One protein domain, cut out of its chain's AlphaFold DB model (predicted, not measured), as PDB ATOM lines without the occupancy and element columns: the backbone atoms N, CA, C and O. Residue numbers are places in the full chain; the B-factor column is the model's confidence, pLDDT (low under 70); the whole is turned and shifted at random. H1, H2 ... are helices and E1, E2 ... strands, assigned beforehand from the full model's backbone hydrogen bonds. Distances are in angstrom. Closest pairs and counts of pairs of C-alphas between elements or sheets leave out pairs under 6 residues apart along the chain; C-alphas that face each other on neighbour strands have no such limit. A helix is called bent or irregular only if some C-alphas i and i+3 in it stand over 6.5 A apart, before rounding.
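AT A GLANCE: This is residues 20 to 39 and 48 to 194 of the 219 residues of an uncharacterized protein of Hymenobacter sp. BRD67 (UniProt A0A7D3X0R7). A strongly twisted sheet of seven strands is folded back on itself at the bent strand E8, the leaf E5 E6 E7 facing the leaf E9 E12 E13, while a second sheet, E1 to E4, faces the E5 to E8 part of it as a sandwich. Beyond the second leaf H2 packs along E12, the small hairpin E10 E11 reaches out to one end of the long axis, and the short H1 grazes the large sheet. The printed part has 167 residues with thirteen named strands and two named helices, E1 to E4, H1, E5 to E13, H2; its class is mostly strand. The orders are E5 - E6 - E7 - E8 - E9 - E12 - E13, E1 - E2 - E3 - E4 and E10 - E11, with antiparallel neighbours, but E8 and E9 meet only at a point. The whole is compact, with a radius of gyration of the C-alphas of 17.9 A, and flat, spanning 61 by 48 by 26 A.

HOW THE PARTS SIT: Start in the large sheet with E5, residues 86 to 91, E6, residues 94 to 103, E7, residues 107 to 116, and E8, residues 119 to 129; they form a meander, each strand the antiparallel neighbour of the one before. Look for N 88 and O 96 at 2.8 A between E5 and E6, N 99 and O 111 at 2.9 A between E6 and E7, and N 112 and O 124 at 2.8 A between E7 and E8. E8 bends by 74 degrees at residue 126, and its C-alpha 129 faces C-alpha 146 of E9, residues 143 to 147, at 4.5 A. E12, residues 168 to 174, is the antiparallel neighbour of E9, with N 171 and O 144 at 2.8 A. E12 forms a hairpin with E13, residues 177 to 180, with N 172 and O 179 at 2.8 A. Across the folded sheet, one sheet bent back into two leaves, the closest C-alphas of E5 and E13 are those of Thr 90 and Gly 177, 5.2 A apart. H2, residues 182 to 193, is on this sheet over E12 at a height of 8.3 A, along the strands at 21 degrees on the local plane; their closest C-alphas are those of Leu 169 and Thr 185, 5.5 A apart. H1, residues 78 to 83, only grazes the sheet with its residues 79 to 83. In the second sheet, E1, residues 20 to 24, and E2, residues 27 to 31, have N 29 and O 21 at 2.9 A; E2 and E3, residues 52 to 56, have N 55 and O 28 at 2.8 A; E3 and E4, residues 59 to 64, have N 61 and O 54 at 2.8 A. In the sandwich, two sheets face to face, the strands of the one stand at 23 degrees to those of the other; the closest C-alphas of E1 and E5, those of Val 23 and Trp 87, are 6.0 A apart, and those of E4 and E8, Ile 61 and Ser 119, are 5.6 A apart. E10, residues 153 to 155, and E11, residues 161 to 163, form a hairpin with N 162 and O 154 at 2.8 A, and both are apart from E12. In H1 and H2 every O i to N i+4 pair is within hydrogen-bond range.

IN THESE COORDINATES: Find C-alpha 20, where E1 begins, at (179.398, 141.203, 141.493). The longer strands are E7 at 28.0 A, E6 at 27.2 A, E8 at 24.5 A and E12 at 19.0 A from first to last C-alpha. E8 begins at C-alpha 119, (198.358, 142.058, 142.068). H2 runs 15.7 A to C-alpha 193 at (187.085, 179.744, 154.537).

THE WHOLE: The two C-alphas farthest apart, those of Gln 57 and Gln 158, are 62.3 A apart. Residues 40 to 47 are not printed, and C-alphas 39 and 48 are 14.0 A apart across this cut. The long links are E4 to H1 and E8 to E9. Mean pLDDT of the printed part is 87.1; residues 33 to 39, 48 to 50, 67 to 75 and 103 to 107 are under 70.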
ATOM      1  N   THR A  20     178.232 141.355 142.363       88.81
ATOM      2  CA  THR A  20     179.398 141.203 141.493       88.81
ATOM      3  C   THR A  20     179.405 142.311 140.447       88.81
ATOM      4  O   THR A  20     178.546 142.352 139.571       88.81
ATOM      5  N   THR A  21     180.443 143.146 140.473       91.06
ATOM      6  CA  THR A  21     180.636 144.238 139.513       91.06
ATOM      7  C   THR A  21     181.917 144.035 138.709       91.06
ATOM      8  O   THR A  21     183.004 143.872 139.268       91.06
ATOM      9  N   GLN A  22     181.814 144.068 137.379       94.25
ATOM     10  CA  GLN A  22     182.976 144.108 136.493       94.25
ATOM     11  C   GLN A  22     183.398 145.563 136.256       94.25
ATOM     12  O   GLN A  22     182.643 146.339 135.680       94.25
ATOM     13  N   VAL A  23     184.618 145.916 136.664       93.69
ATOM     14  CA  VAL A  23     185.129 147.303 136.625       93.69
ATOM     15  C   VAL A  23     186.124 147.556 135.494       93.69
ATOM     16  O   VAL A  23     186.320 148.690 135.067       93.69
ATOM     17  N   ALA A  24     186.754 146.495 134.991       94.25
ATOM     18  CA  ALA A  24     187.626 146.527 133.822       94.25
ATOM     19  C   ALA A  24     187.637 145.142 133.144       94.25
ATOM     20  O   ALA A  24     187.138 144.166 133.718       94.25
ATOM     21  N   PRO A  25     188.195 144.994 131.927       94.25
ATOM     22  CA  PRO A  25     188.369 143.683 131.308       94.25
ATOM     23  C   PRO A  25     189.116 142.716 132.236       94.25
ATOM     24  O   PRO A  25     190.262 142.948 132.603       94.25
ATOM     25  N   GLY A  26     188.442 141.639 132.642       92.62
ATOM     26  CA  GLY A  26     188.996 140.633 133.547       92.62
ATOM     27  C   GLY A  26     189.098 141.044 135.019       92.62
ATOM     28  O   GLY A  26     189.431 140.171 135.813       92.62
ATOM     29  N   LEU A  27     188.804 142.294 135.398       94.94
ATOM     30  CA  LEU A  27     188.829 142.773 136.784       94.94
ATOM     31  C   LEU A  27     187.406 142.854 137.347       94.94
ATOM     32  O   LEU A  27     186.564 143.601 136.840       94.94
ATOM     33  N   VAL A  28     187.152 142.090 138.405       95.31
ATOM     34  CA  VAL A  28     185.835 141.927 139.026       95.31
ATOM     35  C   VAL A  28     185.945 142.172 140.527       95.31
ATOM     36  O   VAL A  28     186.886 141.707 141.170       95.31
ATOM     37  N   VAL A  29     184.969 142.882 141.084       91.25
ATOM     38  CA  VAL A  29     184.784 143.058 142.527       91.25
ATOM     39  C   VAL A  29     183.551 142.270 142.941       91.25
ATOM     40  O   VAL A  29     182.508 142.381 142.297       91.25
ATOM     41  N   ARG A  30     183.663 141.462 143.997       89.88
ATOM     42  CA  ARG A  30     182.527 140.726 144.564       89.88
ATOM     43  C   ARG A  30     182.314 141.125 146.006       89.88
ATOM     44  O   ARG A  30     183.259 141.062 146.789       89.88
ATOM     45  N   TYR A  31     181.085 141.471 146.357       83.00
ATOM     46  CA  TYR A  31     180.715 141.875 147.708       83.00
ATOM     47  C   TYR A  31     179.960 140.760 148.410       83.00
ATOM     48  O   TYR A  31     179.170 140.034 147.803       83.00
ATOM     49  N   LYS A  32     180.209 140.627 149.707       76.25
ATOM     50  CA  LYS A  32     179.433 139.777 150.596       76.25
ATOM     51  C   LYS A  32     178.977 140.627 151.770       76.25
ATOM     52  O   LYS A  32     179.788 141.242 152.459       76.25
ATOM     53  N   THR A  33     177.677 140.641 152.010       65.69
ATOM     54  CA  THR A  33     177.082 141.289 153.169       65.69
ATOM     55  C   THR A  33     177.539 140.536 154.406       65.69
ATOM     56  O   THR A  33     177.221 139.363 154.608       65.69
ATOM     57  N   VAL A  34     178.323 141.215 155.236       62.31
ATOM     58  CA  VAL A  34     178.718 140.726 156.551       62.31
ATOM     59  C   VAL A  34     177.741 141.329 157.563       62.31
ATOM     60  O   VAL A  34     177.689 142.556 157.683       62.31
ATOM     61  N   PRO A  35     176.937 140.518 158.275       56.12
ATOM     62  CA  PRO A  35     176.126 141.013 159.385       56.12
ATOM     63  C   PRO A  35     177.021 141.701 160.422       56.12
ATOM     64  O   PRO A  35     178.125 141.225 160.685       56.12
ATOM     65  N   ARG A  36     176.566 142.810 161.018       52.72
ATOM     66  CA  ARG A  36     177.344 143.520 162.045       52.72
ATOM     67  C   ARG A  36     177.688 142.582 163.217       52.72
ATOM     68  O   ARG A  36     176.905 141.713 163.607       52.72
ATOM     69  N   ALA A  37     178.889 142.771 163.768       50.97
ATOM     70  CA  ALA A  37     179.497 141.928 164.801       50.97
ATOM     71  C   ALA A  37     178.706 141.841 166.122       50.97
ATOM     72  O   ALA A  37     178.957 140.949 166.927       50.97
ATOM     73  N   ASP A  38     177.707 142.701 166.337       52.78
ATOM     74  CA  ASP A  38     176.751 142.598 167.446       52.78
ATOM     75  C   ASP A  38     175.861 141.341 167.370       52.78
ATOM     76  O   ASP A  38     175.173 141.016 168.338       52.78
ATOM     77  N   THR A  39     175.922 140.587 166.266       49.31
ATOM     78  CA  THR A  39     175.151 139.350 166.060       49.31
ATOM     79  C   THR A  39     175.984 138.089 165.787       49.31
ATOM     80  O   THR A  39     175.408 137.001 165.713       49.31
ATOM     81  N   ILE A  48     186.151 133.650 159.158       57.28
ATOM     82  CA  ILE A  48     186.425 135.084 159.035       57.28
ATOM     83  C   ILE A  48     185.437 135.662 158.016       57.28
ATOM     84  O   ILE A  48     185.467 135.247 156.850       57.28
ATOM     85  N   PRO A  49     184.593 136.633 158.400       64.69
ATOM     86  CA  PRO A  49     183.723 137.289 157.445       64.69
ATOM     87  C   PRO A  49     184.573 137.996 156.385       64.69
ATOM     88  O   PRO A  49     185.358 138.897 156.676       64.69
ATOM     89  N   ILE A  50     184.450 137.546 155.137       64.44
ATOM     90  CA  ILE A  50     185.009 138.251 153.986       64.44
ATOM     91  C   ILE A  50     184.000 139.311 153.583       64.44
ATOM     92  O   ILE A  50     182.865 138.956 153.275       64.44
ATOM     93  N   ALA A  51     184.421 140.572 153.553       77.62
ATOM     94  CA  ALA A  51     183.555 141.670 153.141       77.62
ATOM     95  C   ALA A  51     183.498 141.811 151.612       77.62
ATOM     96  O   ALA A  51     182.426 141.954 151.029       77.62
ATOM     97  N   PHE A  52     184.646 141.708 150.935       86.19
ATOM     98  CA  PHE A  52     184.696 141.656 149.475       86.19
ATOM     99  C   PHE A  52     185.967 140.975 148.952       86.19
ATOM    100  O   PHE A  52     186.956 140.789 149.674       86.19
ATOM    101  N   THR A  53     185.955 140.617 147.669       91.19
ATOM    102  CA  THR A  53     187.131 140.147 146.929       91.19
ATOM    103  C   THR A  53     187.380 140.980 145.681       91.19
ATOM    104  O   THR A  53     186.457 141.519 145.071       91.19
ATOM    105  N   ILE A  54     188.654 141.063 145.295       93.31
ATOM    106  CA  ILE A  54     189.074 141.565 143.985       93.31
ATOM    107  C   ILE A  54     189.619 140.372 143.208       93.31
ATOM    108  O   ILE A  54     190.527 139.676 143.679       93.31
ATOM    109  N   GLU A  55     189.073 140.138 142.024       95.38
ATOM    110  CA  GLU A  55     189.460 139.069 141.111       95.38
ATOM    111  C   GLU A  55     190.014 139.649 139.815       95.38
ATOM    112  O   GLU A  55     189.415 140.544 139.228       95.38
ATOM    113  N   HIS A  56     191.132 139.104 139.339       94.50
ATOM    114  CA  HIS A  56     191.658 139.380 138.009       94.50
ATOM    115  C   HIS A  56     191.804 138.071 137.237       94.50
ATOM    116  O   HIS A  56     192.496 137.161 137.694       94.50
ATOM    117  N   GLN A  57     191.145 137.957 136.081       92.62
ATOM    118  CA  GLN A  57     191.121 136.741 135.255       92.62
ATOM    119  C   GLN A  57     190.729 135.493 136.070       92.62
ATOM    120  O   GLN A  57     191.414 134.473 136.041       92.62
ATOM    121  N   HIS A  58     189.643 135.595 136.845       92.00
ATOM    122  CA  HIS A  58     189.126 134.535 137.728       92.00
ATOM    123  C   HIS A  58     190.056 134.113 138.879       92.00
ATOM    124  O   HIS A  58     189.752 133.171 139.610       92.00
ATOM    125  N   LYS A  59     191.176 134.813 139.085       92.69
ATOM    126  CA  LYS A  59     192.054 134.619 140.238       92.69
ATOM    127  C   LYS A  59     191.779 135.697 141.274       92.69
ATOM    128  O   LYS A  59     191.846 136.881 140.963       92.69
ATOM    129  N   VAL A  60     191.542 135.299 142.521       93.31
ATOM    130  CA  VAL A  60     191.450 136.244 143.642       93.31
ATOM    131  C   VAL A  60     192.825 136.863 143.893       93.31
ATOM    132  O   VAL A  60     193.784 136.147 144.193       93.31
ATOM    133  N   ILE A  61     192.909 138.188 143.785       94.25
ATOM    134  CA  ILE A  61     194.132 138.974 144.013       94.25
ATOM    135  C   ILE A  61     194.087 139.747 145.337       94.25
ATOM    136  O   ILE A  61     195.128 140.178 145.824       94.25
ATOM    137  N   TYR A  62     192.900 139.893 145.939       93.81
ATOM    138  CA  TYR A  62     192.712 140.472 147.271       93.81
ATOM    139  C   TYR A  62     191.440 139.938 147.942       93.81
ATOM    140  O   TYR A  62     190.443 139.664 147.271       93.81
ATOM    141  N   ARG A  63     191.481 139.803 149.271       90.69
ATOM    142  CA  ARG A  63     190.335 139.468 150.129       90.69
ATOM    143  C   ARG A  63     190.303 140.449 151.289       90.69
ATOM    144  O   ARG A  63     191.253 140.464 152.073       90.69
ATOM    145  N   ASP A  64     189.232 141.221 151.410       85.06
ATOM    146  CA  ASP A  64     189.041 142.061 152.584       85.06
ATOM    147  C   ASP A  64     188.469 141.233 153.728       85.06
ATOM    148  O   ASP A  64     187.460 140.543 153.575       85.06
ATOM    149  N   LYS A  65     189.149 141.297 154.869       79.94
ATOM    150  CA  LYS A  65     188.767 140.618 156.110       79.94
ATOM    151  C   LYS A  65     188.440 141.623 157.214       79.94
ATOM    152  O   LYS A  65     188.473 141.261 158.388       79.94
ATOM    153  N   THR A  66     188.264 142.899 156.866       71.69
ATOM    154  CA  THR A  66     188.087 143.941 157.872       71.69
ATOM    155  C   THR A  66     186.653 143.901 158.369       71.69
ATOM    156  O   THR A  66     185.720 144.104 157.596       71.69
ATOM    157  N   ASP A  67     186.490 143.645 159.661       64.56
ATOM    158  CA  ASP A  67     185.204 143.753 160.336       64.56
ATOM    159  C   ASP A  67     184.864 145.230 160.619       64.56
ATOM    160  O   ASP A  67     185.756 146.072 160.752       64.56
ATOM    161  N   GLY A  68     183.575 145.553 160.698       57.41
ATOM    162  CA  GLY A  68     183.085 146.889 161.055       57.41
ATOM    163  C   GLY A  68     182.955 147.899 159.909       57.41
ATOM    164  O   GLY A  68     182.408 148.979 160.138       57.41
ATOM    165  N   TYR A  69     183.373 147.567 158.681       64.88
ATOM    166  CA  TYR A  69     183.006 148.357 157.500       64.88
ATOM    167  C   TYR A  69     181.685 147.871 156.916       64.88
ATOM    168  O   TYR A  69     181.517 146.690 156.617       64.88
ATOM    169  N   SER A  70     180.754 148.803 156.713       63.47
ATOM    170  CA  SER A  70     179.570 148.532 155.905       63.47
ATOM    171  C   SER A  70     179.868 148.865 154.448       63.47
ATOM    172  O   SER A  70     180.290 149.978 154.127       63.47
ATOM    173  N   TYR A  71     179.593 147.897 153.582       66.56
ATOM    174  CA  TYR A  71     179.528 148.068 152.132       66.56
ATOM    175  C   TYR A  71     178.066 148.059 151.653       66.56
ATOM    176  O   TYR A  71     177.817 147.909 150.465       66.56
ATOM    177  N   ASN A  72     177.093 148.182 152.576       57.84
ATOM    178  CA  ASN A  72     175.668 148.122 152.250       57.84
ATOM    179  C   ASN A  72     175.287 149.270 151.306       57.84
ATOM    180  O   ASN A  72     175.301 150.440 151.683       57.84
ATOM    181  N   ASP A  73     174.941 148.889 150.084       62.16
ATOM    182  CA  ASP A  73     174.575 149.766 148.979       62.16
ATOM    183  C   ASP A  73     173.143 150.326 149.130       62.16
ATOM    184  O   ASP A  73     172.791 151.336 148.527       62.16
ATOM    185  N   ALA A  74     172.293 149.706 149.962       64.75
ATOM    186  CA  ALA A  74     170.866 150.037 150.031       64.75
ATOM    187  C   ALA A  74     170.571 151.445 150.579       64.75
ATOM    188  O   ALA A  74     169.658 152.104 150.083       64.75
ATOM    189  N   ASP A  75     171.358 151.910 151.551       64.25
ATOM    190  CA  ASP A  75     171.137 153.194 152.234       64.25
ATOM    191  C   ASP A  75     171.954 154.349 151.624       64.25
ATOM    192  O   ASP A  75     171.868 155.489 152.081       64.25
ATOM    193  N   ARG A  76     172.769 154.070 150.596       72.19
ATOM    194  CA  ARG A  76     173.637 155.073 149.968       72.19
ATOM    195  C   ARG A  76     172.873 155.962 148.996       72.19
ATOM    196  O   ARG A  76     171.951 155.529 148.300       72.19
ATOM    197  N   GLU A  77     173.339 157.204 148.876       79.44
ATOM    198  CA  GLU A  77     172.851 158.125 147.857       79.44
ATOM    199  C   GLU A  77     173.017 157.500 146.455       79.44
ATOM    200  O   GLU A  77     174.126 157.088 146.101       79.44
ATOM    201  N   PRO A  78     171.966 157.452 145.612       83.00
ATOM    202  CA  PRO A  78     172.024 156.809 144.297       83.00
ATOM    203  C   PRO A  78     173.162 157.284 143.383       83.00
ATOM    204  O   PRO A  78     173.584 156.538 142.500       83.00
ATOM    205  N   ALA A  79     173.640 158.519 143.559       83.31
ATOM    206  CA  ALA A  79     174.779 159.056 142.818       83.31
ATOM    207  C   ALA A  79     176.094 158.347 143.188       83.31
ATOM    208  O   ALA A  79     176.827 157.930 142.292       83.31
ATOM    209  N   VAL A  80     176.339 158.130 144.485       84.12
ATOM    210  CA  VAL A  80     177.503 157.390 145.000       84.12
ATOM    211  C   VAL A  80     177.464 155.946 144.505       84.12
ATOM    212  O   VAL A  80     178.446 155.461 143.950       84.12
ATOM    213  N   ARG A  81     176.304 155.287 144.603       82.06
ATOM    214  CA  ARG A  81     176.117 153.889 144.168       82.06
ATOM    215  C   ARG A  81     176.473 153.657 142.703       82.06
ATOM    216  O   ARG A  81     176.972 152.610 142.327       82.06
ATOM    217  N   LYS A  82     176.196 154.647 141.850       86.75
ATOM    218  CA  LYS A  82     176.522 154.585 140.417       86.75
ATOM    219  C   LYS A  82     177.998 154.841 140.125       86.75
ATOM    220  O   LYS A  82     178.443 154.528 139.024       86.75
ATOM    221  N   LEU A  83     178.718 155.467 141.054       91.12
ATOM    222  CA  LEU A  83     180.121 155.822 140.881       91.12
ATOM    223  C   LEU A  83     181.060 154.688 141.307       91.12
ATOM    224  O   LEU A  83     182.106 154.520 140.683       91.12
ATOM    225  N   TYR A  84     180.702 153.929 142.346       92.00
ATOM    226  CA  TYR A  84     181.533 152.857 142.894       92.00
ATOM    227  C   TYR A  84     181.052 151.463 142.475       92.00
ATOM    228  O   TYR A  84     179.861 151.267 142.249       92.00
ATOM    229  N   PRO A  85     181.960 150.476 142.414       94.00
ATOM    230  CA  PRO A  85     183.418 150.615 142.472       94.00
ATOM    231  C   PRO A  85     183.995 151.394 141.275       94.00
ATOM    232  O   PRO A  85     183.610 151.173 140.128       94.00
ATOM    233  N   LEU A  86     184.950 152.293 141.537       95.38
ATOM    234  CA  LEU A  86     185.523 153.186 140.523       95.38
ATOM    235  C   LEU A  86     186.902 152.691 140.075       95.38
ATOM    236  O   LEU A  86     187.809 152.551 140.893       95.38
ATOM    237  N   TRP A  87     187.085 152.471 138.772       97.44
ATOM    238  CA  TRP A  87     188.371 152.087 138.179       97.44
ATOM    239  C   TRP A  87     189.022 153.241 137.412       97.44
ATOM    240  O   TRP A  87     188.415 153.820 136.511       97.44
ATOM    241  N   VAL A  88     190.287 153.526 137.726       97.81
ATOM    242  CA  VAL A  88     191.114 154.543 137.067       97.81
ATOM    243  C   VAL A  88     192.350 153.870 136.454       97.81
ATOM    244  O   VAL A  88     193.267 153.493 137.186       97.81
ATOM    245  N   PRO A  89     192.420 153.683 135.124       97.31
ATOM    246  CA  PRO A  89     193.564 153.029 134.492       97.31
ATOM    247  C   PRO A  89     194.826 153.900 134.577       97.31
ATOM    248  O   PRO A  89     194.782 155.095 134.296       97.31
ATOM    249  N   THR A  90     195.970 153.289 134.904       97.50
ATOM    250  CA  THR A  90     197.275 153.981 135.024       97.50
ATOM    251  C   THR A  90     198.326 153.477 134.035       97.50
ATOM    252  O   THR A  90     199.525 153.720 134.183       97.50
ATOM    253  N   GLY A  91     197.884 152.712 133.040       94.69
ATOM    254  CA  GLY A  91     198.738 152.068 132.054       94.69
ATOM    255  C   GLY A  91     198.216 150.694 131.659       94.69
ATOM    256  O   GLY A  91     197.075 150.322 131.931       94.69
ATOM    257  N   ARG A  92     199.073 149.928 130.984       94.75
ATOM    258  CA  ARG A  92     198.773 148.545 130.623       94.75
ATOM    259  C   ARG A  92     198.819 147.671 131.874       94.75
ATOM    260  O   ARG A  92     199.816 147.690 132.591       94.75
ATOM    261  N   ASP A  93     197.759 146.895 132.094       94.12
ATOM    262  CA  ASP A  93     197.639 145.954 133.214       94.12
ATOM    263  C   ASP A  93     197.848 146.619 134.594       94.12
ATOM    264  O   ASP A  93     198.286 145.977 135.558       94.12
ATOM    265  N   SER A  94     197.548 147.922 134.690       97.38
ATOM    266  CA  SER A  94     197.643 148.696 135.923       97.38
ATOM    267  C   SER A  94     196.539 149.741 136.068       97.38
ATOM    268  O   SER A  94     196.059 150.317 135.090       97.38
ATOM    269  N   GLY A  95     196.162 150.014 137.312       98.06
ATOM    270  CA  GLY A  95     195.192 151.049 137.641       98.06
ATOM    271  C   GLY A  95     194.968 151.200 139.138       98.06
ATOM    272  O   GLY A  95     195.556 150.484 139.952       98.06
ATOM    273  N   GLU A  96     194.119 152.151 139.485       98.38
ATOM    274  CA  GLU A  96     193.636 152.406 140.833       98.38
ATOM    275  C   GLU A  96     192.162 152.004 140.898       98.38
ATOM    276  O   GLU A  96     191.342 152.500 140.129       98.38
ATOM    277  N   LEU A  97     191.826 151.084 141.797       97.69
ATOM    278  CA  LEU A  97     190.448 150.700 142.089       97.69
ATOM    279  C   LEU A  97     190.033 151.347 143.403       97.69
ATOM    280  O   LEU A  97     190.720 151.178 144.407       97.69
ATOM    281  N   LEU A  98     188.916 152.059 143.414       95.88
ATOM    282  CA  LEU A  98     188.361 152.656 144.614       95.88
ATOM    283  C   LEU A  98     187.105 151.896 145.006       95.88
ATOM    284  O   LEU A  98     186.193 151.720 144.198       95.88
ATOM    285  N   ILE A  99     187.081 151.479 146.265       92.12
ATOM    286  CA  ILE A  99     185.925 150.891 146.925       92.12
ATOM    287  C   ILE A  99     185.517 151.850 148.030       92.12
ATOM    288  O   ILE A  99     186.343 152.278 148.835       92.12
ATOM    289  N   ASP A 100     184.251 152.202 148.062       88.38
ATOM    290  CA  ASP A 100     183.675 153.007 149.115       88.38
ATOM    291  C   ASP A 100     183.571 152.217 150.429       88.38
ATOM    292  O   ASP A 100     183.142 151.067 150.476       88.38
ATOM    293  N   ILE A 101     183.962 152.847 151.534       83.62
ATOM    294  CA  ILE A 101     183.916 152.259 152.875       83.62
ATOM    295  C   ILE A 101     183.176 153.200 153.821       83.62
ATOM    296  O   ILE A 101     183.404 154.409 153.823       83.62
ATOM    297  N   ILE A 102     182.288 152.642 154.644       76.69
ATOM    298  CA  ILE A 102     181.666 153.373 155.751       76.69
ATOM    299  C   ILE A 102     182.423 153.003 157.018       76.69
ATOM    300  O   ILE A 102     182.302 151.869 157.485       76.69
ATOM    301  N   SER A 103     183.189 153.948 157.567       69.44
ATOM    302  CA  SER A 103     183.891 153.786 158.843       69.44
ATOM    303  C   SER A 103     183.140 154.531 159.953       69.44
ATOM    304  O   SER A 103     183.137 155.768 159.965       69.44
ATOM    305  N   PRO A 104     182.502 153.832 160.910       61.78
ATOM    306  CA  PRO A 104     181.945 154.469 162.103       61.78
ATOM    307  C   PRO A 104     183.033 155.246 162.877       61.78
ATOM    308  O   PRO A 104     184.173 154.777 162.922       61.78
ATOM    309  N   PRO A 105     182.724 156.406 163.492       57.28
ATOM    310  CA  PRO A 105     181.404 157.016 163.655       57.28
ATOM    311  C   PRO A 105     181.058 158.064 162.570       57.28
ATOM    312  O   PRO A 105     180.698 159.178 162.919       57.28
ATOM    313  N   ASN A 106     181.106 157.709 161.278       59.03
ATOM    314  CA  ASN A 106     180.637 158.506 160.116       59.03
ATOM    315  C   ASN A 106     181.743 159.228 159.334       59.03
ATOM    316  O   ASN A 106     181.607 160.393 158.969       59.03
ATOM    317  N   THR A 107     182.833 158.526 159.024       68.94
ATOM    318  CA  THR A 107     183.699 158.955 157.918       68.94
ATOM    319  C   THR A 107     183.402 158.105 156.694       68.94
ATOM    320  O   THR A 107     183.590 156.885 156.686       68.94
ATOM    321  N   GLU A 108     182.874 158.770 155.674       80.06
ATOM    322  CA  GLU A 108     182.711 158.216 154.343       80.06
ATOM    323  C   GLU A 108     184.030 158.392 153.597       80.06
ATOM    324  O   GLU A 108     184.460 159.504 153.292       80.06
ATOM    325  N   LEU A 109     184.710 157.278 153.358       87.94
ATOM    326  CA  LEU A 109     186.013 157.265 152.711       87.94
ATOM    327  C   LEU A 109     185.994 156.276 151.549       87.94
ATOM    328  O   LEU A 109     185.124 155.412 151.448       87.94
ATOM    329  N   SER A 110     186.997 156.367 150.689       90.94
ATOM    330  CA  SER A 110     187.269 155.359 149.674       90.94
ATOM    331  C   SER A 110     188.596 154.686 149.967       90.94
ATOM    332  O   SER A 110     189.635 155.342 150.081       90.94
ATOM    333  N   ARG A 111     188.582 153.357 150.050       91.69
ATOM    334  CA  ARG A 111     189.799 152.554 150.033       91.69
ATOM    335  C   ARG A 111     190.272 152.428 148.593       91.69
ATOM    336  O   ARG A 111     189.541 151.935 147.735       91.69
ATOM    337  N   ARG A 112     191.498 152.866 148.339       95.25
ATOM    338  CA  ARG A 112     192.118 152.850 147.018       95.25
ATOM    339  C   ARG A 112     193.157 151.739 146.933       95.25
ATOM    340  O   ARG A 112     194.095 151.680 147.724       95.25
ATOM    341  N   PHE A 113     193.001 150.882 145.935       96.12
ATOM    342  CA  PHE A 113     193.866 149.754 145.621       96.12
ATOM    343  C   PHE A 113     194.684 150.070 144.380       96.12
ATOM    344  O   PHE A 113     194.134 150.253 143.297       96.12
ATOM    345  N   PHE A 114     196.003 150.069 144.515       97.31
ATOM    346  CA  PHE A 114     196.908 150.163 143.379       97.31
ATOM    347  C   PHE A 114     197.137 148.756 142.850       97.31
ATOM    348  O   PHE A 114     197.747 147.923 143.525       97.31
ATOM    349  N   ILE A 115     196.639 148.487 141.650       97.38
ATOM    350  CA  ILE A 115     196.732 147.187 140.997       97.38
ATOM    351  C   ILE A 115     197.761 147.284 139.876       97.38
ATOM    352  O   ILE A 115     197.707 148.186 139.044       97.38
ATOM    353  N   ARG A 116     198.706 146.343 139.846       96.88
ATOM    354  CA  ARG A 116     199.683 146.188 138.764       96.88
ATOM    355  C   ARG A 116     199.948 144.707 138.536       96.88
ATOM    356  O   ARG A 116     200.208 143.983 139.494       96.88
ATOM    357  N   ASN A 117     199.914 144.270 137.278       95.94
ATOM    358  CA  ASN A 117     200.204 142.889 136.878       95.94
ATOM    359  C   ASN A 117     199.403 141.861 137.699       95.94
ATOM    360  O   ASN A 117     199.972 140.947 138.299       95.94
ATOM    361  N   ALA A 118     198.078 142.038 137.765       94.25
ATOM    362  CA  ALA A 118     197.170 141.154 138.502       94.25
ATOM    363  C   ALA A 118     197.508 141.002 140.002       94.25
ATOM    364  O   ALA A 118     197.320 139.936 140.582       94.25
ATOM    365  N   SER A 119     198.053 142.042 140.634       95.19
ATOM    366  CA  SER A 119     198.358 142.058 142.068       95.19
ATOM    367  C   SER A 119     198.051 143.429 142.659       95.19
ATOM    368  O   SER A 119     198.323 144.449 142.027       95.19
ATOM    369  N   VAL A 120     197.515 143.459 143.881       95.12
ATOM    370  CA  VAL A 120     197.439 144.690 144.679       95.12
ATOM    371  C   VAL A 120     198.834 144.969 145.239       95.12
ATOM    372  O   VAL A 120     199.357 144.168 146.010       95.12
ATOM    373  N   VAL A 121     199.447 146.083 144.839       95.56
ATOM    374  CA  VAL A 121     200.820 146.453 145.239       95.56
ATOM    375  C   VAL A 121     200.863 147.517 146.332       95.56
ATOM    376  O   VAL A 121     201.870 147.654 147.022       95.56
ATOM    377  N   LYS A 122     199.780 148.279 146.492       93.62
ATOM    378  CA  LYS A 122     199.625 149.299 147.529       93.62
ATOM    379  C   LYS A 122     198.139 149.480 147.828       93.62
ATOM    380  O   LYS A 122     197.298 149.294 146.950       93.62
ATOM    381  N   LEU A 123     197.841 149.873 149.059       92.88
ATOM    382  CA  LEU A 123     196.537 150.375 149.466       92.88
ATOM    383  C   LEU A 123     196.708 151.686 150.236       92.88
ATOM    384  O   LEU A 123     197.696 151.855 150.951       92.88
ATOM    385  N   ASP A 124     195.769 152.605 150.071       92.31
ATOM    386  CA  ASP A 124     195.590 153.763 150.945       92.31
ATOM    387  C   ASP A 124     194.103 154.146 151.022       92.31
ATOM    388  O   ASP A 124     193.234 153.423 150.524       92.31
ATOM    389  N   THR A 125     193.810 155.245 151.712       90.19
ATOM    390  CA  THR A 125     192.455 155.765 151.883       90.19
ATOM    391  C   THR A 125     192.428 157.222 151.452       90.19
ATOM    392  O   THR A 125     193.320 157.993 151.807       90.19
ATOM    393  N   ILE A 126     191.401 157.592 150.697       92.56
ATOM    394  CA  ILE A 126     191.154 158.956 150.222       92.56
ATOM    395  C   ILE A 126     189.688 159.338 150.510       92.56
ATOM    396  O   ILE A 126     188.912 158.467 150.915       92.56
ATOM    397  N   PRO A 127     189.289 160.612 150.345       92.38
ATOM    398  CA  PRO A 127     187.889 161.016 150.476       92.38
ATOM    399  C   PRO A 127     186.944 160.187 149.610       92.38
ATOM    400  O   PRO A 127     187.303 159.819 148.489       92.38
ATOM    401  N   LEU A 128     185.724 159.964 150.099       92.19
ATOM    402  CA  LEU A 128     184.643 159.504 149.240       92.19
ATOM    403  C   LEU A 128     184.249 160.630 148.275       92.19
ATOM    404  O   LEU A 128     184.033 161.775 148.672       92.19
ATOM    405  N   PHE A 129     184.152 160.300 146.993       93.88
ATOM    406  CA  PHE A 129     183.599 161.187 145.970       93.88
ATOM    407  C   PHE A 129     182.094 160.971 145.818       93.88
ATOM    408  O   PHE A 129     181.655 159.836 145.658       93.88
ATOM    409  N   HIS A 130     181.315 162.052 145.826       89.69
ATOM    410  CA  HIS A 130     179.848 161.983 145.732       89.69
ATOM    411  C   HIS A 130     179.319 162.207 144.315       89.69
ATOM    412  O   HIS A 130     178.169 161.901 144.011       89.69
ATOM    413  N   GLU A 131     180.166 162.735 143.432       91.62
ATOM    414  CA  GLU A 131     179.791 163.108 142.076       91.62
ATOM    415  C   GLU A 131     180.781 162.541 141.048       91.62
ATOM    416  O   GLU A 131     181.966 162.380 141.358       91.62
ATOM    417  N   PRO A 132     180.327 162.278 139.807       94.50
ATOM    418  CA  PRO A 132     181.215 161.957 138.695       94.50
ATOM    419  C   PRO A 132     182.233 163.067 138.424       94.50
ATOM    420  O   PRO A 132     181.980 164.239 138.713       94.50
ATOM    421  N   ALA A 133     183.351 162.696 137.797       96.56
ATOM    422  CA  ALA A 133     184.426 163.626 137.479       96.56
ATOM    423  C   ALA A 133     183.973 164.745 136.525       96.56
ATOM    424  O   ALA A 133     183.229 164.500 135.569       96.56
ATOM    425  N   LYS A 134     184.431 165.972 136.775       97.06
ATOM    426  CA  LYS A 134     184.092 167.181 136.001       97.06
ATOM    427  C   LYS A 134     185.327 168.060 135.877       97.06
ATOM    428  O   LYS A 134     186.158 168.032 136.762       97.06
ATOM    429  N   ASN A 135     185.410 168.860 134.819       97.06
ATOM    430  CA  ASN A 135     186.459 169.867 134.684       97.06
ATOM    431  C   ASN A 135     186.072 171.118 135.493       97.06
ATOM    432  O   ASN A 135     185.109 171.810 135.140       97.06
ATOM    433  N   LEU A 136     186.770 171.370 136.598       94.94
ATOM    434  CA  LEU A 136     186.434 172.394 137.588       94.94
ATOM    435  C   LEU A 136     187.316 173.642 137.504       94.94
ATOM    436  O   LEU A 136     186.877 174.716 137.927       94.94
ATOM    437  N   ASP A 137     188.517 173.538 136.943       93.75
ATOM    438  CA  ASP A 137     189.491 174.633 136.858       93.75
ATOM    439  C   ASP A 137     189.834 175.050 135.411       93.75
ATOM    440  O   ASP A 137     190.574 176.014 135.197       93.75
ATOM    441  N   ARG A 138     189.196 174.410 134.423       93.94
ATOM    442  CA  ARG A 138     189.366 174.619 132.973       93.94
ATOM    443  C   ARG A 138     190.723 174.179 132.441       93.94
ATOM    444  O   ARG A 138     191.157 174.691 131.403       93.94
ATOM    445  N   ASP A 139     191.370 173.233 133.104       94.31
ATOM    446  CA  ASP A 139     192.547 172.573 132.571       94.31
ATOM    447  C   ASP A 139     192.153 171.400 131.636       94.31
ATOM    448  O   ASP A 139     191.080 171.412 131.024       94.31
ATOM    449  N   LYS A 140     193.041 170.429 131.402       95.94
ATOM    450  CA  LYS A 140     192.769 169.283 130.510       95.94
ATOM    451  C   LYS A 140     192.325 168.016 131.243       95.94
ATOM    452  O   LYS A 140     192.041 167.015 130.580       95.94
ATOM    453  N   TRP A 141     192.356 168.024 132.566       97.31
ATOM    454  CA  TRP A 141     192.006 166.903 133.413       97.31
ATOM    455  C   TRP A 141     190.565 167.049 133.912       97.31
ATOM    456  O   TRP A 141     189.845 167.993 133.586       97.31
ATOM    457  N   LEU A 142     190.083 165.979 134.535       98.00
ATOM    458  CA  LEU A 142     188.789 165.963 135.201       98.00
ATOM    459  C   LEU A 142     189.041 165.717 136.679       98.00
ATOM    460  O   LEU A 142     189.840 164.844 137.034       98.00
ATOM    461  N   GLU A 143     188.285 166.409 137.518       97.94
ATOM    462  CA  GLU A 143     188.434 166.373 138.958       97.94
ATOM    463  C   GLU A 143     187.299 165.574 139.584       97.94
ATOM    464  O   GLU A 143     186.115 165.763 139.287       97.94
ATOM    465  N   LEU A 144     187.677 164.700 140.505       97.50
ATOM    466  CA  LEU A 144     186.799 164.131 141.513       97.50
ATOM    467  C   LEU A 144     186.921 164.965 142.783       97.50
ATOM    468  O   LEU A 144     188.008 165.439 143.119       97.50
ATOM    469  N   ALA A 145     185.816 165.141 143.502       95.88
ATOM    470  CA  ALA A 145     185.788 166.003 144.673       95.88
ATOM    471  C   ALA A 145     185.064 165.332 145.843       95.88
ATOM    472  O   ALA A 145     183.979 164.769 145.679       95.88
ATOM    473  N   GLY A 146     185.675 165.388 147.024       93.62
ATOM    474  CA  GLY A 146     185.183 164.719 148.228       93.62
ATOM    475  C   GLY A 146     185.671 165.400 149.500       93.62
ATOM    476  O   GLY A 146     186.660 166.133 149.477       93.62
ATOM    477  N   TYR A 147     184.980 165.177 150.614       89.00
ATOM    478  CA  TYR A 147     185.390 165.690 151.924       89.00
ATOM    479  C   TYR A 147     186.173 164.624 152.691       89.00
ATOM    480  O   TYR A 147     185.844 163.443 152.638       89.00
ATOM    481  N   SER A 148     187.227 165.026 153.401       77.62
ATOM    482  CA  SER A 148     188.028 164.087 154.200       77.62
ATOM    483  C   SER A 148     187.350 163.678 155.506       77.62
ATOM    484  O   SER A 148     187.632 162.604 156.030       77.62
ATOM    485  N   THR A 149     186.505 164.548 156.060       78.81
ATOM    486  CA  THR A 149     185.821 164.326 157.338       78.81
ATOM    487  C   THR A 149     184.390 164.848 157.269       78.81
ATOM    488  O   THR A 149     183.985 165.448 156.274       78.81
ATOM    489  N   PHE A 150     183.617 164.646 158.335       75.88
ATOM    490  CA  PHE A 150     182.380 165.391 158.549       75.88
ATOM    491  C   PHE A 150     182.710 166.823 159.000       75.88
ATOM    492  O   PHE A 150     183.742 167.051 159.640       75.88
ATOM    493  N   GLY A 151     181.872 167.790 158.627       75.12
ATOM    494  CA  GLY A 151     181.958 169.167 159.107       75.12
ATOM    495  C   GLY A 151     180.733 169.492 159.949       75.12
ATOM    496  O   GLY A 151     179.619 169.188 159.537       75.12
ATOM    497  N   GLU A 152     180.937 170.104 161.112       76.06
ATOM    498  CA  GLU A 152     179.850 170.558 161.981       76.06
ATOM    499  C   GLU A 152     179.726 172.078 161.942       76.06
ATOM    500  O   GLU A 152     180.740 172.783 161.941       76.06
ATOM    501  N   GLU A 153     178.486 172.566 161.956       83.94
ATOM    502  CA  GLU A 153     178.139 173.966 162.196       83.94
ATOM    503  C   GLU A 153     177.435 174.079 163.551       83.94
ATOM    504  O   GLU A 153     176.616 173.229 163.906       83.94
ATOM    505  N   TRP A 154     177.750 175.116 164.325       88.50
ATOM    506  CA  TRP A 154     177.121 175.349 165.624       88.50
ATOM    507  C   TRP A 154     177.030 176.836 165.953       88.50
ATOM    508  O   TRP A 154     177.748 177.665 165.400       88.50
ATOM    509  N   SER A 155     176.147 177.183 166.886       93.62
ATOM    510  CA  SER A 155     176.069 178.527 167.461       93.62
ATOM    511  C   SER A 155     176.683 178.537 168.856       93.62
ATOM    512  O   SER A 155     176.469 177.596 169.620       93.62
ATOM    513  N   ASP A 156     177.424 179.584 169.216       90.69
ATOM    514  CA  ASP A 156     177.825 179.781 170.613       90.69
ATOM    515  C   ASP A 156     176.714 180.424 171.458       90.69
ATOM    516  O   ASP A 156     175.650 180.795 170.961       90.69
ATOM    517  N   GLU A 157     176.970 180.573 172.759       93.50
ATOM    518  CA  GLU A 157     176.040 181.178 173.723       93.50
ATOM    519  C   GLU A 157     175.663 182.629 173.378       93.50
ATOM    520  O   GLU A 157     174.636 183.128 173.837       93.50
ATOM    521  N   GLN A 158     176.474 183.316 172.566       94.12
ATOM    522  CA  GLN A 158     176.200 184.670 172.083       94.12
ATOM    523  C   GLN A 158     175.482 184.684 170.721       94.12
ATOM    524  O   GLN A 158     175.252 185.756 170.160       94.12
ATOM    525  N   GLY A 159     175.131 183.515 170.177       91.62
ATOM    526  CA  GLY A 159     174.462 183.358 168.887       91.62
ATOM    527  C   GLY A 159     175.382 183.492 167.669       91.62
ATOM    528  O   GLY A 159     174.881 183.575 166.544       91.62
ATOM    529  N   ARG A 160     176.713 183.522 167.844       91.00
ATOM    530  CA  ARG A 160     177.654 183.547 166.710       91.00
ATOM    531  C   ARG A 160     177.731 182.165 166.081       91.00
ATOM    532  O   ARG A 160     177.865 181.173 166.791       91.00
ATOM    533  N   GLN A 161     177.676 182.123 164.752       88.75
ATOM    534  CA  GLN A 161     177.796 180.889 163.981       88.75
ATOM    535  C   GLN A 161     179.265 180.504 163.807       88.75
ATOM    536  O   GLN A 161     180.107 181.336 163.463       88.75
ATOM    537  N   TRP A 162     179.542 179.226 164.003       85.19
ATOM    538  CA  TRP A 162     180.838 178.592 163.848       85.19
ATOM    539  C   TRP A 162     180.700 177.407 162.900       85.19
ATOM    540  O   TRP A 162     179.655 176.765 162.846       85.19
ATOM    541  N   GLN A 163     181.770 177.112 162.169       85.81
ATOM    542  CA  GLN A 163     181.848 175.943 161.301       85.81
ATOM    543  C   GLN A 163     183.208 175.266 161.444       85.81
ATOM    544  O   GLN A 163     184.242 175.923 161.621       85.81
ATOM    545  N   THR A 164     183.210 173.944 161.332       86.56
ATOM    546  CA  THR A 164     184.424 173.132 161.288       86.56
ATOM    547  C   THR A 164     185.166 173.388 159.980       86.56
ATOM    548  O   THR A 164     184.571 173.416 158.906       86.56
ATOM    549  N   TYR A 165     186.490 173.541 160.045       85.56
ATOM    550  CA  TYR A 165     187.309 173.630 158.838       85.56
ATOM    551  C   TYR A 165     187.430 172.249 158.180       85.56
ATOM    552  O   TYR A 165     188.217 171.416 158.625       85.56
ATOM    553  N   ASN A 166     186.660 172.022 157.116       88.31
ATOM    554  CA  ASN A 166     186.630 170.764 156.371       88.31
ATOM    555  C   ASN A 166     186.660 171.051 154.858       88.31
ATOM    556  O   ASN A 166     185.613 171.126 154.205       88.31
ATOM    557  N   PRO A 167     187.842 171.335 154.285       90.50
ATOM    558  CA  PRO A 167     187.944 171.669 152.875       90.50
ATOM    559  C   PRO A 167     187.627 170.452 152.006       90.50
ATOM    560  O   PRO A 167     188.094 169.342 152.263       90.50
ATOM    561  N   LYS A 168     186.879 170.683 150.924       92.75
ATOM    562  CA  LYS A 168     186.735 169.688 149.860       92.75
ATOM    563  C   LYS A 168     188.099 169.472 149.203       92.75
ATOM    564  O   LYS A 168     188.762 170.440 148.831       92.75
ATOM    565  N   LEU A 169     188.509 168.216 149.075       94.94
ATOM    566  CA  LEU A 169     189.732 167.824 148.385       94.94
ATOM    567  C   LEU A 169     189.400 167.451 146.942       94.94
ATOM    568  O   LEU A 169     188.417 166.749 146.693       94.94
ATOM    569  N   TYR A 170     190.243 167.899 146.017       96.81
ATOM    570  CA  TYR A 170     190.082 167.670 144.584       96.81
ATOM    571  C   TYR A 170     191.195 166.765 144.069       96.81
ATOM    572  O   TYR A 170     192.366 166.996 144.365       96.81
ATOM    573  N   TYR A 171     190.834 165.728 143.320       97.88
ATOM    574  CA  TYR A 171     191.766 164.782 142.716       97.88
ATOM    575  C   TYR A 171     191.592 164.772 141.202       97.88
ATOM    576  O   TYR A 171     190.509 164.461 140.714       97.88
ATOM    577  N   GLU A 172     192.663 165.044 140.466       98.12
ATOM    578  CA  GLU A 172     192.689 164.931 139.010       98.12
ATOM    579  C   GLU A 172     192.820 163.469 138.586       98.12
ATOM    580  O   GLU A 172     193.645 162.709 139.112       98.12
ATOM    581  N   ILE A 173     192.076 163.104 137.548       98.00
ATOM    582  CA  ILE A 173     192.249 161.846 136.829       98.00
ATOM    583  C   ILE A 173     193.352 162.027 135.784       98.00
ATOM    584  O   ILE A 173     193.133 162.600 134.715       98.00
ATOM    585  N   ARG A 174     194.548 161.503 136.076       97.38
ATOM    586  CA  ARG A 174     195.707 161.549 135.171       97.38
ATOM    587  C   ARG A 174     196.026 160.158 134.607       97.38
ATOM    588  O   ARG A 174     195.686 159.153 135.227       97.38
ATOM    589  N   PRO A 175     196.786 160.056 133.496       96.88
ATOM    590  CA  PRO A 175     197.259 158.770 132.969       96.88
ATOM    591  C   PRO A 175     198.127 157.974 133.950       96.88
ATOM    592  O   PRO A 175     198.341 156.784 133.755       96.88
ATOM    593  N   THR A 176     198.664 158.633 134.978       96.56
ATOM    594  CA  THR A 176     199.465 158.020 136.041       96.56
ATOM    595  C   THR A 176     198.651 157.643 137.279       96.56
ATOM    596  O   THR A 176     199.232 157.055 138.186       96.56
ATOM    597  N   GLY A 177     197.356 157.976 137.335       97.19
ATOM    598  CA  GLY A 177     196.483 157.728 138.487       97.19
ATOM    599  C   GLY A 177     195.823 158.978 139.049       97.19
ATOM    600  O   GLY A 177     195.910 160.057 138.454       97.19
ATOM    601  N   LEU A 178     195.159 158.825 140.196       97.88
ATOM    602  CA  LEU A 178     194.563 159.949 140.908       97.88
ATOM    603  C   LEU A 178     195.639 160.738 141.641       97.88
ATOM    604  O   LEU A 178     196.377 160.206 142.481       97.88
ATOM    605  N   MET A 179     195.678 162.035 141.366       96.62
ATOM    606  CA  MET A 179     196.614 162.963 141.984       96.62
ATOM    607  C   MET A 179     195.846 164.091 142.659       96.62
ATOM    608  O   MET A 179     194.947 164.663 142.061       96.62
ATOM    609  N   LEU A 180     196.201 164.406 143.905       96.00
ATOM    610  CA  LEU A 180     195.608 165.536 144.612       96.00
ATOM    611  C   LEU A 180     195.961 166.836 143.883       96.00
ATOM    612  O   LEU A 180     197.137 167.208 143.807       96.00
ATOM    613  N   ASP A 181     194.943 167.557 143.433       96.44
ATOM    614  CA  ASP A 181     195.096 168.918 142.952       96.44
ATOM    615  C   ASP A 181     195.149 169.871 144.144       96.44
ATOM    616  O   ASP A 181     194.155 170.421 144.638       96.44
ATOM    617  N   SER A 182     196.368 170.041 144.642       94.56
ATOM    618  CA  SER A 182     196.645 170.960 145.736       94.56
ATOM    619  C   SER A 182     196.362 172.424 145.386       94.56
ATOM    620  O   SER A 182     196.054 173.200 146.294       94.56
ATOM    621  N   ALA A 183     196.450 172.808 144.107       95.00
ATOM    622  CA  ALA A 183     196.238 174.182 143.677       95.00
ATOM    623  C   ALA A 183     194.747 174.523 143.726       95.00
ATOM    624  O   ALA A 183     194.372 175.468 144.431       95.00
ATOM    625  N   LEU A 184     193.897 173.702 143.096       96.31
ATOM    626  CA  LEU A 184     192.445 173.864 143.158       96.31
ATOM    627  C   LEU A 184     191.931 173.715 144.589       96.31
ATOM    628  O   LEU A 184     191.161 174.552 145.056       96.31
ATOM    629  N   THR A 185     192.413 172.713 145.330       95.19
ATOM    630  CA  THR A 185     192.039 172.524 146.741       95.19
ATOM    631  C   THR A 185     192.342 173.771 147.570       95.19
ATOM    632  O   THR A 185     191.478 174.260 148.300       95.19
ATOM    633  N   LYS A 186     193.547 174.339 147.435       94.75
ATOM    634  CA  LYS A 186     193.929 175.571 148.134       94.75
ATOM    635  C   LYS A 186     193.056 176.751 147.715       94.75
ATOM    636  O   LYS A 186     192.614 177.507 148.580       94.75
ATOM    637  N   GLN A 187     192.815 176.921 146.418       95.88
ATOM    638  CA  GLN A 187     191.987 178.005 145.894       95.88
ATOM    639  C   GLN A 187     190.562 177.937 146.456       95.88
ATOM    640  O   GLN A 187     190.051 178.942 146.951       95.88
ATOM    641  N   GLN A 188     189.948 176.754 146.436       95.44
ATOM    642  CA  GLN A 188     188.592 176.537 146.939       95.44
ATOM    643  C   GLN A 188     188.518 176.724 148.456       95.44
ATOM    644  O   GLN A 188     187.619 177.400 148.949       95.44
ATOM    645  N   ALA A 189     189.509 176.225 149.200       92.19
ATOM    646  CA  ALA A 189     189.583 176.434 150.642       92.19
ATOM    647  C   ALA A 189     189.696 177.924 151.010       92.19
ATOM    648  O   ALA A 189     188.995 178.384 151.907       92.19
ATOM    649  N   ILE A 190     190.520 178.703 150.299       93.06
ATOM    650  CA  ILE A 190     190.611 180.158 150.512       93.06
ATOM    651  C   ILE A 190     189.286 180.837 150.160       93.06
ATOM    652  O   ILE A 190     188.835 181.697 150.910       93.06
ATOM    653  N   SER A 191     188.646 180.446 149.055       93.12
ATOM    654  CA  SER A 191     187.364 181.026 148.647       93.12
ATOM    655  C   SER A 191     186.249 180.770 149.664       93.12
ATOM    656  O   SER A 191     185.407 181.641 149.860       93.12
ATOM    657  N   GLN A 192     186.223 179.590 150.291       88.00
ATOM    658  CA  GLN A 192     185.174 179.200 151.237       88.00
ATOM    659  C   GLN A 192     185.462 179.664 152.672       88.00
ATOM    660  O   GLN A 192     184.560 180.125 153.366       88.00
ATOM    661  N   TYR A 193     186.710 179.543 153.131       85.94
ATOM    662  CA  TYR A 193     187.085 179.744 154.537       85.94
ATOM    663  C   TYR A 193     187.941 180.996 154.772       85.94
ATOM    664  O   TYR A 193     188.334 181.268 155.906       85.94
ATOM    665  N   GLY A 194     188.302 181.737 153.720       90.94
ATOM    666  CA  GLY A 194     189.207 182.891 153.782       90.94
ATOM    667  C   GLY A 194     190.683 182.531 154.001       90.94
ATOM    668  O   GLY A 194     191.553 183.392 153.889       90.94
TER     669      GLY A 194